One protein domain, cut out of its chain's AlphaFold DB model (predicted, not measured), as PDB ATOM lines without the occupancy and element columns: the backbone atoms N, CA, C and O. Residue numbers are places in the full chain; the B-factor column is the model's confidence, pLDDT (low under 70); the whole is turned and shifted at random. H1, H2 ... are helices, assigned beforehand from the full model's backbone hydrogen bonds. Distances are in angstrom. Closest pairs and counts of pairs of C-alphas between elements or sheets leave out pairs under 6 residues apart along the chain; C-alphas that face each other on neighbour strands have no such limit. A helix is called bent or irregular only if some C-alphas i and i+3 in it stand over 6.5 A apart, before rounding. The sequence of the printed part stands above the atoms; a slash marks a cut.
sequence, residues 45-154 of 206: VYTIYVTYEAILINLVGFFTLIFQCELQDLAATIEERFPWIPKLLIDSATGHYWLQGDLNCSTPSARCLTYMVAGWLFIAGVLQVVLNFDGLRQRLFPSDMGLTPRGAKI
ATOM      1  N   VAL A  45     143.688 122.267 117.972       93.69
ATOM      2  CA  VAL A  45     142.647 121.674 118.830       93.69
ATOM      3  C   VAL A  45     141.272 121.793 118.175       93.69
ATOM      4  O   VAL A  45     140.525 120.820 118.123       93.69
ATOM      5  N   TYR A  46     140.952 122.968 117.627       93.25
ATOM      6  CA  TYR A  46     139.692 123.176 116.921       93.25
ATOM      7  C   TYR A  46     139.652 122.401 115.598       93.25
ATOM      8  O   TYR A  46     138.622 121.835 115.254       93.25
ATOM      9  N   THR A  47     140.779 122.288 114.889       92.81
ATOM     10  CA  THR A  47     140.885 121.451 113.686       92.81
ATOM     11  C   THR A  47     140.592 119.983 113.987       92.81
ATOM     12  O   THR A  47     139.827 119.370 113.246       92.81
ATOM     13  N   ILE A  48     141.149 119.413 115.065       93.69
ATOM     14  CA  ILE A  48     140.838 118.034 115.483       93.69
ATOM     15  C   ILE A  48     139.345 117.898 115.759       93.69
ATOM     16  O   ILE A  48     138.713 116.975 115.256       93.69
ATOM     17  N   TYR A  49     138.787 118.830 116.528       92.94
ATOM     18  CA  TYR A  49     137.377 118.822 116.889       92.94
ATOM     19  C   TYR A  49     136.451 118.868 115.658       92.94
ATOM     20  O   TYR A  49     135.597 118.000 115.503       92.94
ATOM     21  N   VAL A  50     136.666 119.803 114.728       91.94
ATOM     22  CA  VAL A  50     135.855 119.882 113.500       91.94
ATOM     23  C   VAL A  50     136.090 118.668 112.594       91.94
ATOM     24  O   VAL A  50     135.174 118.226 111.911       91.94
ATOM     25  N   THR A  51     137.296 118.088 112.590       92.25
ATOM     26  CA  THR A  51     137.567 116.836 111.859       92.25
ATOM     27  C   THR A  51     136.767 115.674 112.448       92.25
ATOM     28  O   THR A  51     136.167 114.904 111.702       92.25
ATOM     29  N   TYR A  52     136.736 115.562 113.779       93.31
ATOM     30  CA  TYR A  52     135.923 114.584 114.497       93.31
ATOM     31  C   TYR A  52     134.441 114.735 114.136       93.31
ATOM     32  O   TYR A  52     133.826 113.752 113.729       93.31
ATOM     33  N   GLU A  53     133.887 115.949 114.191       90.31
ATOM     34  CA  GLU A  53     132.478 116.178 113.846       90.31
ATOM     35  C   GLU A  53     132.174 115.873 112.381       90.31
ATOM     36  O   GLU A  53     131.213 115.167 112.075       90.31
ATOM     37  N   ALA A  54     133.009 116.356 111.460       91.12
ATOM     38  CA  ALA A  54     132.799 116.146 110.035       91.12
ATOM     39  C   ALA A  54     132.797 114.651 109.670       91.12
ATOM     40  O   ALA A  54     131.998 114.228 108.834       91.12
ATOM     41  N   ILE A  55     133.660 113.846 110.299       90.81
ATOM     42  CA  ILE A  55     133.788 112.417 109.998       90.81
ATOM     43  C   ILE A  55     132.813 111.581 110.832       90.81
ATOM     44  O   ILE A  55     131.980 110.874 110.273       90.81
ATOM     45  N   LEU A  56     132.919 111.612 112.160       88.94
ATOM     46  CA  LEU A  56     132.194 110.668 113.013       88.94
ATOM     47  C   LEU A  56     130.729 111.042 113.200       88.94
ATOM     48  O   LEU A  56     129.890 110.149 113.274       88.94
ATOM     49  N   ILE A  57     130.409 112.332 113.248       88.06
ATOM     50  CA  ILE A  57     129.026 112.770 113.449       88.06
ATOM     51  C   ILE A  57     128.326 112.898 112.099       88.06
ATOM     52  O   ILE A  57     127.333 112.220 111.843       88.06
ATOM     53  N   ASN A  58     128.878 113.709 111.198       91.12
ATOM     54  CA  ASN A  58     128.212 114.040 109.944       91.12
ATOM     55  C   ASN A  58     128.340 112.928 108.895       91.12
ATOM     56  O   ASN A  58     127.326 112.456 108.391       91.12
ATOM     57  N   LEU A  59     129.559 112.485 108.562       89.44
ATOM     58  CA  LEU A  59     129.762 111.501 107.494       89.44
ATOM     59  C   LEU A  59     129.255 110.109 107.887       89.44
ATOM     60  O   LEU A  59     128.417 109.544 107.187       89.44
ATOM     61  N   VAL A  60     129.735 109.556 109.005       89.25
ATOM     62  CA  VAL A  60     129.288 108.239 109.487       89.25
ATOM     63  C   VAL A  60     127.793 108.268 109.798       89.25
ATOM     64  O   VAL A  60     127.075 107.356 109.392       89.25
ATOM     65  N   GLY A  61     127.295 109.329 110.441       87.75
ATOM     66  CA  GLY A  61     125.867 109.471 110.708       87.75
ATOM     67  C   GLY A  61     125.021 109.514 109.440       87.75
ATOM     68  O   GLY A  61     124.058 108.764 109.327       87.75
ATOM     69  N   PHE A  62     125.425 110.289 108.434       90.38
ATOM     70  CA  PHE A  62     124.766 110.291 107.128       90.38
ATOM     71  C   PHE A  62     124.711 108.897 106.492       90.38
ATOM     72  O   PHE A  62     123.637 108.452 106.088       90.38
ATOM     73  N   PHE A  63     125.850 108.203 106.419       89.62
ATOM     74  CA  PHE A  63     125.924 106.879 105.798       89.62
ATOM     75  C   PHE A  63     125.076 105.849 106.543       89.62
ATOM     76  O   PHE A  63     124.297 105.135 105.918       89.62
ATOM     77  N   THR A  64     125.194 105.794 107.870       86.94
ATOM     78  CA  THR A  64     124.406 104.859 108.688       86.94
ATOM     79  C   THR A  64     122.906 105.122 108.562       86.94
ATOM     80  O   THR A  64     122.160 104.176 108.347       86.94
ATOM     81  N   LEU A  65     122.465 106.385 108.559       86.81
ATOM     82  CA  LEU A  65     121.048 106.724 108.400       86.81
ATOM     83  C   LEU A  65     120.501 106.441 106.994       86.81
ATOM     84  O   LEU A  65     119.350 106.026 106.875       86.81
ATOM     85  N   ILE A  66     121.286 106.656 105.930       89.88
ATOM     86  CA  ILE A  66     120.847 106.319 104.565       89.88
ATOM     87  C   ILE A  66     120.635 104.816 104.407       89.88
ATOM     88  O   ILE A  66     119.634 104.413 103.828       89.88
ATOM     89  N   PHE A  67     121.562 104.008 104.917       88.00
ATOM     90  CA  PHE A  67     121.527 102.550 104.784       88.00
ATOM     91  C   PHE A  67     120.868 101.864 105.983       88.00
ATOM     92  O   PHE A  67     121.079 100.677 106.217       88.00
ATOM     93  N   GLN A  68     120.106 102.606 106.790       85.94
ATOM     94  CA  GLN A  68     119.641 102.111 108.081       85.94
ATOM     95  C   GLN A  68     118.755 100.870 107.936       85.94
ATOM     96  O   GLN A  68     118.839  99.975 108.769       85.94
ATOM     97  N   CYS A  69     117.931 100.790 106.886       83.38
ATOM     98  CA  CYS A  69     117.062  99.632 106.675       83.38
ATOM     99  C   CYS A  69     117.868  98.385 106.316       83.38
ATOM    100  O   CYS A  69     117.692  97.337 106.929       83.38
ATOM    101  N   GLU A  70     118.813  98.513 105.390       87.44
ATOM    102  CA  GLU A  70     119.696  97.427 104.978       87.44
ATOM    103  C   GLU A  70     120.586  96.962 106.136       87.44
ATOM    104  O   GLU A  70     120.842  95.769 106.296       87.44
ATOM    105  N   LEU A  71     121.041  97.896 106.973       86.25
ATOM    106  CA  LEU A  71     121.826  97.592 108.163       86.25
ATOM    107  C   LEU A  71     120.993  96.905 109.257       86.25
ATOM    108  O   LEU A  71     121.519  96.031 109.948       86.25
ATOM    109  N   GLN A  72     119.710  97.250 109.398       84.31
ATOM    110  CA  GLN A  72     118.776  96.567 110.303       84.31
ATOM    111  C   GLN A  72     118.496  95.131 109.845       84.31
ATOM    112  O   GLN A  72     118.619  94.202 110.645       84.31
ATOM    113  N   ASP A  73     118.230  94.928 108.555       85.62
ATOM    114  CA  ASP A  73     118.035  93.591 107.982       85.62
ATOM    115  C   ASP A  73     119.302  92.728 108.124       85.62
ATOM    116  O   ASP A  73     119.244  91.536 108.457       85.62
ATOM    117  N   LEU A  74     120.476  93.338 107.932       87.19
ATOM    118  CA  LEU A  74     121.761  92.685 108.155       87.19
ATOM    119  C   LEU A  74     121.961  92.310 109.630       87.19
ATOM    120  O   LEU A  74     122.420  91.204 109.911       87.19
ATOM    121  N   ALA A  75     121.602  93.194 110.568       86.88
ATOM    122  CA  ALA A  75     121.683  92.922 112.002       86.88
ATOM    123  C   ALA A  75     120.831  91.706 112.388       86.88
ATOM    124  O   ALA A  75     121.347  90.783 113.019       86.88
ATOM    125  N   ALA A  76     119.575  91.659 111.933       85.50
ATOM    126  CA  ALA A  76     118.672  90.535 112.177       85.50
ATOM    127  C   ALA A  76     119.229  89.218 111.608       85.50
ATOM    128  O   ALA A  76     119.238  88.190 112.286       85.50
ATOM    129  N   THR A  77     119.786  89.265 110.394       89.31
ATOM    130  CA  THR A  77     120.423  88.101 109.756       89.31
ATOM    131  C   THR A  77     121.637  87.601 110.550       89.31
ATOM    132  O   THR A  77     121.865  86.393 110.659       89.31
ATOM    133  N   ILE A  78     122.446  88.510 111.105       88.94
ATOM    134  CA  ILE A  78     123.616  88.159 111.922       88.94
ATOM    135  C   ILE A  78     123.178  87.571 113.265       88.94
ATOM    136  O   ILE A  78     123.757  86.569 113.681       88.94
ATOM    137  N   GLU A  79     122.165  88.145 113.918       89.19
ATOM    138  CA  GLU A  79     121.612  87.628 115.178       89.19
ATOM    139  C   GLU A  79     121.075  86.200 115.016       89.19
ATOM    140  O   GLU A  79     121.374  85.333 115.837       89.19
ATOM    141  N   GLU A  80     120.348  85.927 113.928       92.00
ATOM    142  CA  GLU A  80     119.821  84.592 113.635       92.00
ATOM    143  C   GLU A  80     120.945  83.584 113.348       92.00
ATOM    144  O   GLU A  80     120.925  82.447 113.826       92.00
ATOM    145  N   ARG A  81     121.958  84.000 112.580       94.31
ATOM    146  CA  ARG A  81     123.023  83.104 112.113       94.31
ATOM    147  C   ARG A  81     124.136  82.880 113.136       94.31
ATOM    148  O   ARG A  81     124.778  81.829 113.115       94.31
ATOM    149  N   PHE A  82     124.384  83.855 114.004       93.38
ATOM    150  CA  PHE A  82     125.486  83.863 114.963       93.38
ATOM    151  C   PHE A  82     125.006  84.293 116.364       93.38
ATOM    152  O   PHE A  82     125.459  85.313 116.890       93.38
ATOM    153  N   PRO A  83     124.145  83.498 117.027       91.69
ATOM    154  CA  PRO A  83     123.486  83.884 118.283       91.69
ATOM    155  C   PRO A  83     124.438  84.044 119.480       91.69
ATOM    156  O   PRO A  83     124.047  84.548 120.529       91.69
ATOM    157  N   TRP A  84     125.693  83.603 119.359       93.19
ATOM    158  CA  TRP A  84     126.720  83.786 120.389       93.19
ATOM    159  C   TRP A  84     127.405  85.156 120.330       93.19
ATOM    160  O   TRP A  84     128.163  85.493 121.242       93.19
ATOM    161  N   ILE A  85     127.203  85.932 119.260       89.75
ATOM    162  CA  ILE A  85     127.770  87.275 119.159       89.75
ATOM    163  C   ILE A  85     126.960  88.209 120.071       89.75
ATOM    164  O   ILE A  85     125.734  88.246 119.976       89.75
ATOM    165  N   PRO A  86     127.610  88.991 120.952       89.56
ATOM    166  CA  PRO A  86     126.902  89.937 121.804       89.56
ATOM    167  C   PRO A  86     126.110  90.955 120.977       89.56
ATOM    168  O   PRO A  86     126.683  91.614 120.109       89.56
ATOM    169  N   LYS A  87     124.829  91.158 121.312       83.12
ATOM    170  CA  LYS A  87     123.945  92.136 120.652       83.12
ATOM    171  C   LYS A  87     124.573  93.529 120.554       83.12
ATOM    172  O   LYS A  87     124.555  94.135 119.495       83.12
ATOM    173  N   LEU A  88     125.249  93.979 121.616       82.06
ATOM    174  CA  LEU A  88     125.965  95.258 121.623       82.06
ATOM    175  C   LEU A  88     126.993  95.376 120.485       82.06
ATOM    176  O   LEU A  88     127.160  96.459 119.935       82.06
ATOM    177  N   LEU A  89     127.691  94.291 120.137       85.75
ATOM    178  CA  LEU A  89     128.680  94.293 119.059       85.75
ATOM    179  C   LEU A  89     128.001  94.381 117.690       85.75
ATOM    180  O   LEU A  89     128.481  95.112 116.828       85.75
ATOM    181  N   ILE A  90     126.889  93.665 117.511       84.06
ATOM    182  CA  ILE A  90     126.084  93.707 116.286       84.06
ATOM    183  C   ILE A  90     125.525  95.118 116.109       84.06
ATOM    184  O   ILE A  90     125.822  95.746 115.100       84.06
ATOM    185  N   ASP A  91     124.848  95.655 117.126       79.25
ATOM    186  CA  ASP A  91     124.281  97.008 117.128       79.25
ATOM    187  C   ASP A  91     125.355  98.080 116.870       79.25
ATOM    188  O   ASP A  91     125.119  99.045 116.142       79.25
ATOM    189  N   SER A  92     126.559  97.895 117.434       79.19
ATOM    190  CA  SER A  92     127.709  98.782 117.208       79.19
ATOM    191  C   SER A  92     128.220  98.725 115.766       79.19
ATOM    192  O   SER A  92     128.635  99.743 115.220       79.19
ATOM    193  N   ALA A  93     128.220  97.546 115.145       80.62
ATOM    194  CA  ALA A  93     128.694  97.359 113.778       80.62
ATOM    195  C   ALA A  93     127.658  97.794 112.727       80.62
ATOM    196  O   ALA A  93     128.036  98.223 111.638       80.62
ATOM    197  N   THR A  94     126.367  97.691 113.044       79.06
ATOM    198  CA  THR A  94     125.261  97.948 112.111       79.06
ATOM    199  C   THR A  94     124.623  99.321 112.278       79.06
ATOM    200  O   THR A  94     123.614  99.605 111.644       79.06
ATOM    201  N   GLY A  95     125.173 100.228 113.085       67.88
ATOM    202  CA  GLY A  95     124.591 101.570 113.143       67.88
ATOM    203  C   GLY A  95     123.306 101.664 113.963       67.88
ATOM    204  O   GLY A  95     122.580 102.651 113.838       67.88
ATOM    205  N   HIS A  96     122.982 100.671 114.798       68.12
ATOM    206  CA  HIS A  96     121.697 100.585 115.504       68.12
ATOM    207  C   HIS A  96     121.627 101.501 116.743       68.12
ATOM    208  O   HIS A  96     121.119 101.137 117.800       68.12
ATOM    209  N   TYR A  97     122.175 102.710 116.638       64.12
ATOM    210  CA  TYR A  97     122.197 103.697 117.715       64.12
ATOM    211  C   TYR A  97     121.231 104.861 117.468       64.12
ATOM    212  O   TYR A  97     120.976 105.611 118.407       64.12
ATOM    213  N   TRP A  98     120.701 105.041 116.248       62.25
ATOM    214  CA  TRP A  98     120.013 106.274 115.827       62.25
ATOM    215  C   TRP A  98     118.530 106.405 116.202       62.25
ATOM    216  O   TRP A  98     118.101 107.513 116.505       62.25
ATOM    217  N   LEU A  99     117.728 105.340 116.235       58.50
ATOM    218  CA  LEU A  99     116.377 105.380 116.823       58.50
ATOM    219  C   LEU A  99     116.168 104.175 117.738       58.50
ATOM    220  O   LEU A  99     116.998 103.271 117.818       58.50
ATOM    221  N   GLN A 100     115.066 104.195 118.482       58.50
ATOM    222  CA  GLN A 100     114.747 103.139 119.428       58.50
ATOM    223  C   GLN A 100     114.259 101.876 118.689       58.50
ATOM    224  O   GLN A 100     113.131 101.833 118.209       58.50
ATOM    225  N   GLY A 101     115.098 100.840 118.618       61.59
ATOM    226  CA  GLY A 101     114.769  99.571 117.949       61.59
ATOM    227  C   GLY A 101     114.529  99.722 116.438       61.59
ATOM    228  O   GLY A 101     115.052 100.635 115.802       61.59
ATOM    229  N   ASP A 102     113.667  98.880 115.861       59.81
ATOM    230  CA  ASP A 102     113.420  98.813 114.404       59.81
ATOM    231  C   ASP A 102     112.521  99.940 113.848       59.81
ATOM    232  O   ASP A 102     111.921  99.842 112.771       59.81
ATOM    233  N   LEU A 103     112.382 101.045 114.586       63.06
ATOM    234  CA  LEU A 103     111.412 102.087 114.261       63.06
ATOM    235  C   LEU A 103     111.734 102.831 112.957       63.06
ATOM    236  O   LEU A 103     110.780 103.228 112.286       63.06
ATOM    237  N   ASN A 104     113.008 102.969 112.549       61.75
ATOM    238  CA  ASN A 104     113.403 103.702 111.328       61.75
ATOM    239  C   ASN A 104     112.669 103.219 110.078       61.75
ATOM    240  O   ASN A 104     112.258 104.041 109.262       61.75
ATOM    241  N   CYS A 105     112.488 101.905 109.938       68.31
ATOM    242  CA  CYS A 105     111.968 101.298 108.712       68.31
ATOM    243  C   CYS A 105     110.536 100.770 108.867       68.31
ATOM    244  O   CYS A 105     109.857 100.517 107.864       68.31
ATOM    245  N   SER A 106     110.032 100.734 110.105       72.88
ATOM    246  CA  SER A 106     108.683 100.275 110.450       72.88
ATOM    247  C   SER A 106     107.551 101.083 109.798       72.88
ATOM    248  O   SER A 106     106.562 100.504 109.355       72.88
ATOM    249  N   THR A 107     107.686 102.413 109.690       79.69
ATOM    250  CA  THR A 107     106.633 103.295 109.152       79.69
ATOM    251  C   THR A 107     107.172 104.272 108.102       79.69
ATOM    252  O   THR A 107     108.329 104.692 108.186       79.69
ATOM    253  N   PRO A 108     106.347 104.706 107.125       81.50
ATOM    254  CA  PRO A 108     106.754 105.717 106.145       81.50
ATOM    255  C   PRO A 108     107.211 107.035 106.784       81.50
ATOM    256  O   PRO A 108     108.165 107.654 106.316       81.50
ATOM    257  N   SER A 109     106.565 107.452 107.876       79.25
ATOM    258  CA  SER A 109     106.911 108.677 108.601       79.25
ATOM    259  C   SER A 109     108.285 108.589 109.266       79.25
ATOM    260  O   SER A 109     109.051 109.547 109.189       79.25
ATOM    261  N   ALA A 110     108.633 107.443 109.860       76.75
ATOM    262  CA  ALA A 110     109.950 107.238 110.464       76.75
ATOM    263  C   ALA A 110     111.071 107.183 109.413       76.75
ATOM    264  O   ALA A 110     112.141 107.756 109.633       76.75
ATOM    265  N   ARG A 111     110.808 106.596 108.235       80.56
ATOM    266  CA  ARG A 111     111.752 106.627 107.102       80.56
ATOM    267  C   ARG A 111     111.970 108.045 106.593       80.56
ATOM    268  O   ARG A 111     113.104 108.458 106.384       80.56
ATOM    269  N   CYS A 112     110.886 108.807 106.438       83.50
ATOM    270  CA  CYS A 112     110.959 110.208 106.033       83.50
ATOM    271  C   CYS A 112     111.808 111.026 107.018       83.50
ATOM    272  O   CYS A 112     112.736 111.716 106.602       83.50
ATOM    273  N   LEU A 113     111.559 110.878 108.325       81.75
ATOM    274  CA  LEU A 113     112.353 111.532 109.365       81.75
ATOM    275  C   LEU A 113     113.832 111.117 109.295       81.75
ATOM    276  O   LEU A 113     114.700 111.982 109.315       81.75
ATOM    277  N   THR A 114     114.119 109.822 109.145       82.81
ATOM    278  CA  THR A 114     115.487 109.285 109.016       82.81
ATOM    279  C   THR A 114     116.237 109.950 107.859       82.81
ATOM    280  O   THR A 114     117.344 110.452 108.050       82.81
ATOM    281  N   TYR A 115     115.622 110.041 106.677       86.62
ATOM    282  CA  TYR A 115     116.250 110.676 105.517       86.62
ATOM    283  C   TYR A 115     116.356 112.196 105.631       86.62
ATOM    284  O   TYR A 115     117.332 112.769 105.147       86.62
ATOM    285  N   MET A 116     115.404 112.861 106.291       87.31
ATOM    286  CA  MET A 116     115.532 114.288 106.598       87.31
ATOM    287  C   MET A 116     116.744 114.556 107.495       87.31
ATOM    288  O   MET A 116     117.516 115.474 107.218       87.31
ATOM    289  N   VAL A 117     116.944 113.739 108.534       85.88
ATOM    290  CA  VAL A 117     118.105 113.847 109.431       85.88
ATOM    291  C   VAL A 117     119.395 113.523 108.684       85.88
ATOM    292  O   VAL A 117     120.357 114.279 108.789       85.88
ATOM    293  N   ALA A 118     119.409 112.472 107.860       89.00
ATOM    294  CA  ALA A 118     120.556 112.154 107.013       89.00
ATOM    295  C   ALA A 118     120.923 113.344 106.106       89.00
ATOM    296  O   ALA A 118     122.074 113.778 106.075       89.00
ATOM    297  N   GLY A 119     119.940 113.935 105.421       90.25
ATOM    298  CA  GLY A 119     120.142 115.117 104.585       90.25
ATOM    299  C   GLY A 119     120.709 116.307 105.364       90.25
ATOM    300  O   GLY A 119     121.610 116.988 104.873       90.25
ATOM    301  N   TRP A 120     120.245 116.524 106.598       89.31
ATOM    302  CA  TRP A 120     120.818 117.537 107.483       89.31
ATOM    303  C   TRP A 120     122.293 117.246 107.771       89.31
ATOM    304  O   TRP A 120     123.129 118.114 107.518       89.31
ATOM    305  N   LEU A 121     122.635 116.038 108.231       90.44
ATOM    306  CA  LEU A 121     124.021 115.656 108.532       90.44
ATOM    307  C   LEU A 121     124.942 115.824 107.319       90.44
ATOM    308  O   LEU A 121     126.061 116.318 107.453       90.44
ATOM    309  N   PHE A 122     124.457 115.501 106.120       91.56
ATOM    310  CA  PHE A 122     125.204 115.730 104.888       91.56
ATOM    311  C   PHE A 122     125.491 117.217 104.654       91.56
ATOM    312  O   PHE A 122     126.645 117.603 104.464       91.56
ATOM    313  N   ILE A 123     124.458 118.066 104.705       90.81
ATOM    314  CA  ILE A 123     124.608 119.517 104.513       90.81
ATOM    315  C   ILE A 123     125.541 120.103 105.579       90.81
ATOM    316  O   ILE A 123     126.421 120.902 105.255       90.81
ATOM    317  N   ALA A 124     125.386 119.681 106.835       89.25
ATOM    318  CA  ALA A 124     126.227 120.098 107.948       89.25
ATOM    319  C   ALA A 124     127.697 119.716 107.726       89.25
ATOM    320  O   ALA A 124     128.574 120.577 107.819       89.25
ATOM    321  N   GLY A 125     127.962 118.461 107.355       89.38
ATOM    322  CA  GLY A 125     129.308 117.970 107.066       89.38
ATOM    323  C   GLY A 125     129.967 118.716 105.910       89.38
ATOM    324  O   GLY A 125     131.098 119.184 106.038       89.38
ATOM    325  N   VAL A 126     129.248 118.909 104.802       89.31
ATOM    326  CA  VAL A 126     129.757 119.667 103.648       89.31
ATOM    327  C   VAL A 126     130.068 121.110 104.041       89.31
ATOM    328  O   VAL A 126     131.150 121.614 103.734       89.31
ATOM    329  N   LEU A 127     129.163 121.778 104.759       88.75
ATOM    330  CA  LEU A 127     129.352 123.163 105.179       88.75
ATOM    331  C   LEU A 127     130.530 123.311 106.159       88.75
ATOM    332  O   LEU A 127     131.317 124.251 106.021       88.75
ATOM    333  N   GLN A 128     130.707 122.367 107.090       88.19
ATOM    334  CA  GLN A 128     131.882 122.321 107.965       88.19
ATOM    335  C   GLN A 128     133.176 122.172 107.170       88.19
ATOM    336  O   GLN A 128     134.132 122.905 107.436       88.19
ATOM    337  N   VAL A 129     133.209 121.272 106.182       86.31
ATOM    338  CA  VAL A 129     134.384 121.067 105.326       86.31
ATOM    339  C   VAL A 129     134.736 122.348 104.570       86.31
ATOM    340  O   VAL A 129     135.880 122.803 104.613       86.31
ATOM    341  N   VAL A 130     133.743 122.965 103.930       87.19
ATOM    342  CA  VAL A 130     133.924 124.165 103.103       87.19
ATOM    343  C   VAL A 130     134.403 125.362 103.927       87.19
ATOM    344  O   VAL A 130     135.293 126.085 103.483       87.19
ATOM    345  N   LEU A 131     133.843 125.583 105.121       87.75
ATOM    346  CA  LEU A 131     134.146 126.778 105.914       87.75
ATOM    347  C   LEU A 131     135.384 126.641 106.799       87.75
ATOM    348  O   LEU A 131     136.074 127.635 107.030       87.75
ATOM    349  N   ASN A 132     135.677 125.443 107.308       88.31
ATOM    350  CA  ASN A 132     136.771 125.253 108.260       88.31
ATOM    351  C   ASN A 132     138.071 124.773 107.597       88.31
ATOM    352  O   ASN A 132     139.150 125.154 108.054       88.31
ATOM    353  N   PHE A 133     138.005 124.018 106.495       89.19
ATOM    354  CA  PHE A 133     139.187 123.456 105.833       89.19
ATOM    355  C   PHE A 133     139.525 124.203 104.543       89.19
ATOM    356  O   PHE A 133     139.428 123.657 103.445       89.19
ATOM    357  N   ASP A 134     139.991 125.448 104.677       85.62
ATOM    358  CA  ASP A 134     140.350 126.308 103.539       85.62
ATOM    359  C   ASP A 134     141.289 125.626 102.532       85.62
ATOM    360  O   ASP A 134     141.076 125.733 101.328       85.62
ATOM    361  N   GLY A 135     142.289 124.875 103.006       84.19
ATOM    362  CA  GLY A 135     143.220 124.158 102.131       84.19
ATOM    363  C   GLY A 135     142.563 123.025 101.336       84.19
ATOM    364  O   GLY A 135     142.913 122.804 100.180       84.19
ATOM    365  N   LEU A 136     141.586 122.325 101.922       83.69
ATOM    366  CA  LEU A 136     140.820 121.301 101.211       83.69
ATOM    367  C   LEU A 136     139.837 121.948 100.229       83.69
ATOM    368  O   LEU A 136     139.776 121.534  99.074       83.69
ATOM    369  N   ARG A 137     139.137 123.011 100.649       86.12
ATOM    370  CA  ARG A 137     138.259 123.794  99.772       86.12
ATOM    371  C   ARG A 137     139.016 124.319  98.559       86.12
ATOM    372  O   ARG A 137     138.540 124.120  97.455       86.12
ATOM    373  N   GLN A 138     140.182 124.939  98.734       85.19
ATOM    374  CA  GLN A 138     140.975 125.473  97.620       85.19
ATOM    375  C   GLN A 138     141.470 124.381  96.662       85.19
ATOM    376  O   GLN A 138     141.605 124.636  95.469       85.19
ATOM    377  N   ARG A 139     141.719 123.160  97.160       85.56
ATOM    378  CA  ARG A 139     142.082 122.009  96.317       85.56
ATOM    379  C   ARG A 139     140.904 121.480  95.498       85.56
ATOM    380  O   ARG A 139     141.103 121.104  94.351       85.56
ATOM    381  N   LEU A 140     139.710 121.424  96.088       84.88
ATOM    382  CA  LEU A 140     138.502 120.906  95.430       84.88
ATOM    383  C   LEU A 140     137.819 121.957  94.541       84.88
ATOM    384  O   LEU A 140     137.299 121.630  93.480       84.88
ATOM    385  N   PHE A 141     137.844 123.217  94.972       82.81
ATOM    386  CA  PHE A 141     137.217 124.372  94.335       82.81
ATOM    387  C   PHE A 141     138.217 125.538  94.305       82.81
ATOM    388  O   PHE A 141     138.185 126.410  95.183       82.81
ATOM    389  N   PRO A 142     139.132 125.558  93.319       81.88
ATOM    390  CA  PRO A 142     140.079 126.651  93.159       81.88
ATOM    391  C   PRO A 142     139.320 127.967  92.971       81.88
ATOM    392  O   PRO A 142     138.506 128.102  92.059       81.88
ATOM    393  N   SER A 143     139.559 128.935  93.851       77.62
ATOM    394  CA  SER A 143     138.951 130.262  93.777       77.62
ATOM    395  C   SER A 143     139.949 131.313  94.230       77.62
ATOM    396  O   SER A 143     140.656 131.081  95.211       77.62
ATOM    397  N   ASP A 144     139.901 132.499  93.631       77.00
ATOM    398  CA  ASP A 144     140.712 133.648  94.062       77.00
ATOM    399  C   ASP A 144     140.320 134.163  95.461       77.00
ATOM    400  O   ASP A 144     141.050 134.929  96.091       77.00
ATOM    401  N   MET A 145     139.175 133.712  95.993       68.06
ATOM    402  CA  MET A 145     138.818 133.904  97.395       68.06
ATOM    403  C   MET A 145     139.757 133.073  98.278       68.06
ATOM    404  O   MET A 145     139.586 131.857  98.400       68.06
ATOM    405  N   GLY A 146     140.743 133.756  98.876       75.12
ATOM    406  CA  GLY A 146     141.782 133.221  99.766       75.12
ATOM    407  C   GLY A 146     141.252 132.496 101.013       75.12
ATOM    408  O   GLY A 146     140.501 131.533 100.904       75.12
ATOM    409  N   LEU A 147     141.681 132.877 102.218       82.81
ATOM    410  CA  LEU A 147     141.173 132.258 103.455       82.81
ATOM    411  C   LEU A 147     139.757 132.755 103.777       82.81
ATOM    412  O   LEU A 147     139.476 133.950 103.673       82.81
ATOM    413  N   THR A 148     138.884 131.856 104.231       87.00
ATOM    414  CA  THR A 148     137.547 132.231 104.709       87.00
ATOM    415  C   THR A 148     137.682 133.184 105.909       87.00
ATOM    416  O   THR A 148     138.401 132.860 106.861       87.00
ATOM    417  N   PRO A 149     137.001 134.346 105.919       89.44
ATOM    418  CA  PRO A 149     137.125 135.323 107.000       89.44
ATOM    419  C   PRO A 149     136.753 134.754 108.377       89.44
ATOM    420  O   PRO A 149     135.787 133.998 108.503       89.44
ATOM    421  N   ARG A 150     137.449 135.201 109.438       90.56
ATOM    422  CA  ARG A 150     137.171 134.798 110.837       90.56
ATOM    423  C   ARG A 150     135.695 134.929 111.200       90.56
ATOM    424  O   ARG A 150     135.124 134.011 111.776       90.56
ATOM    425  N   GLY A 151     135.084 136.060 110.843       89.56
ATOM    426  CA  GLY A 151     133.683 136.342 111.153       89.56
ATOM    427  C   GLY A 151     132.728 135.298 110.578       89.56
ATOM    428  O   GLY A 151     131.849 134.833 111.292       89.56
ATOM    429  N   ALA A 152     132.950 134.857 109.336       90.00
ATOM    430  CA  ALA A 152     132.116 133.837 108.702       90.00
ATOM    431  C   ALA A 152     132.215 132.486 109.429       90.00
ATOM    432  O   ALA A 152     131.194 131.847 109.676       90.00
ATOM    433  N   LYS A 153     133.423 132.087 109.851       92.06
ATOM    434  CA  LYS A 153     133.631 130.853 110.630       92.06
ATOM    435  C   LYS A 153     132.964 130.917 112.008       92.06
ATOM    436  O   LYS A 153     132.362 129.940 112.438       92.06
ATOM    437  N   ILE A 154     133.021 132.071 112.678       92.50
ATOM    438  CA  ILE A 154     132.364 132.283 113.980       92.50
ATOM    439  C   ILE A 154     130.840 132.233 113.836       92.50
ATOM    440  O   ILE A 154     130.181 131.540 114.604       92.50
TER     441      ILE A 154
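What this domain is: This is residues 45 to 154 of the 206 residues of the protein "Hypothetical protein" of Prymnesium polylepis (UniProt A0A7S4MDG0). Two long helices, H1 and H5, lie side by side and run opposite ways, with smaller parts at both ends of the pair. Beyond the last residue of H1 the printed part turns a corner into H2, which makes a short splayed hairpin with H3, while little H4 sits where H5 begins; H6 and H7 sit at the last end of H5, separate from each other. The printed part has 110 residues with seven named helices, H1 to H7 in that order along the chain, and no named strand; its class is all helix. It is loose, with a radius of gyration of the C-alphas of 18.0 A, and elongated, spanning 56 by 30 by 23 A.

How they stand to each other: H1, residues 45 to 66, touches H5, residues 108 to 132, with 33 pairs of C-alphas within 8 A. They run opposite ways at a shallow tilt of 27 degrees, and their closest C-alphas, those of Phe 62 and Ala 118, are 4.6 A apart. H1 and H2, residues 68 to 81, are close but not clearly touching: the C-alphas of Thr 64 and Leu 71 are the closest, at 7.7 A, and the lines are about perpendicular at 74 degrees. H2 touches H3, residues 87 to 93, with its residues 75 to 79 alone; the closest C-alphas are those of Ala 75 and Ile 90, 6.2 A apart. H2 and H3 form a helical hairpin, running opposite ways at a steep tilt of 44 degrees. H2 also touches H4, residues 103 to 106, with residues 68 to 69 alone, and the closest C-alphas are those of Cys 69 and Cys 105, at 5.7 A. H2 and H5 are only just apart, their closest C-alphas being 8.3 A from each other. H5 is the hub, touching four other helices. H4 and H5 touch only at the corner by their link, closest at the C-alphas of Asn 104 and Ala 110, 5.0 A apart. H5 and H6, residues 134 to 140, also touch only at the corner; the C-alphas of Val 130 and Arg 137 are the closest, at 5.5 A, and the tilt of 70.4 degrees is only just about perpendicular. H5 only just touches H7, residues 150 to 154, with 3 pairs of C-alphas within 8 A, the closest being Leu 131 and Lys 153 at 6.3 A. H6 and H7 are apart, and H1 is apart from both. Every O i to N i+4 pair is within hydrogen-bond range in H2, H3, H5, H6 and H7; in H1 it is 16 of 18, and H4 is too short for such a pair.

Where its parts are: H1 begins at C-alpha 45, at (142.647, 121.674, 118.830), and measures 30.2 A from first to last C-alpha. It is neither bent nor irregular, but only just: C-alphas 54 and 57 are 6.1 A apart. H2 measures 19.7 A, and H3 and H6 each measure 9.9 A. H4 has four residues and H7 has five. H5 is the longest helix, with 25 residues and 35.9 A, from C-alpha 108 at (106.754, 105.717, 106.145). H7 ends at C-alpha 154, at (132.364, 132.283, 113.980).

The domain as a whole: The two C-alphas farthest apart, those of Trp 84 and Asp 144, are 58.1 A from each other, while the first and last printed C-alphas are 15.6 A apart. The printed part has no cut. The links H1 to H2, H2 to H3, H4 to H5 and H5 to H6 are tight; H3 to H4 and H6 to H7, with 9 residues each, are short; no link is long. The mean pLDDT of the printed part is 84.4, and this predicted model is under 70 at residues 95 to 105 and residue 145.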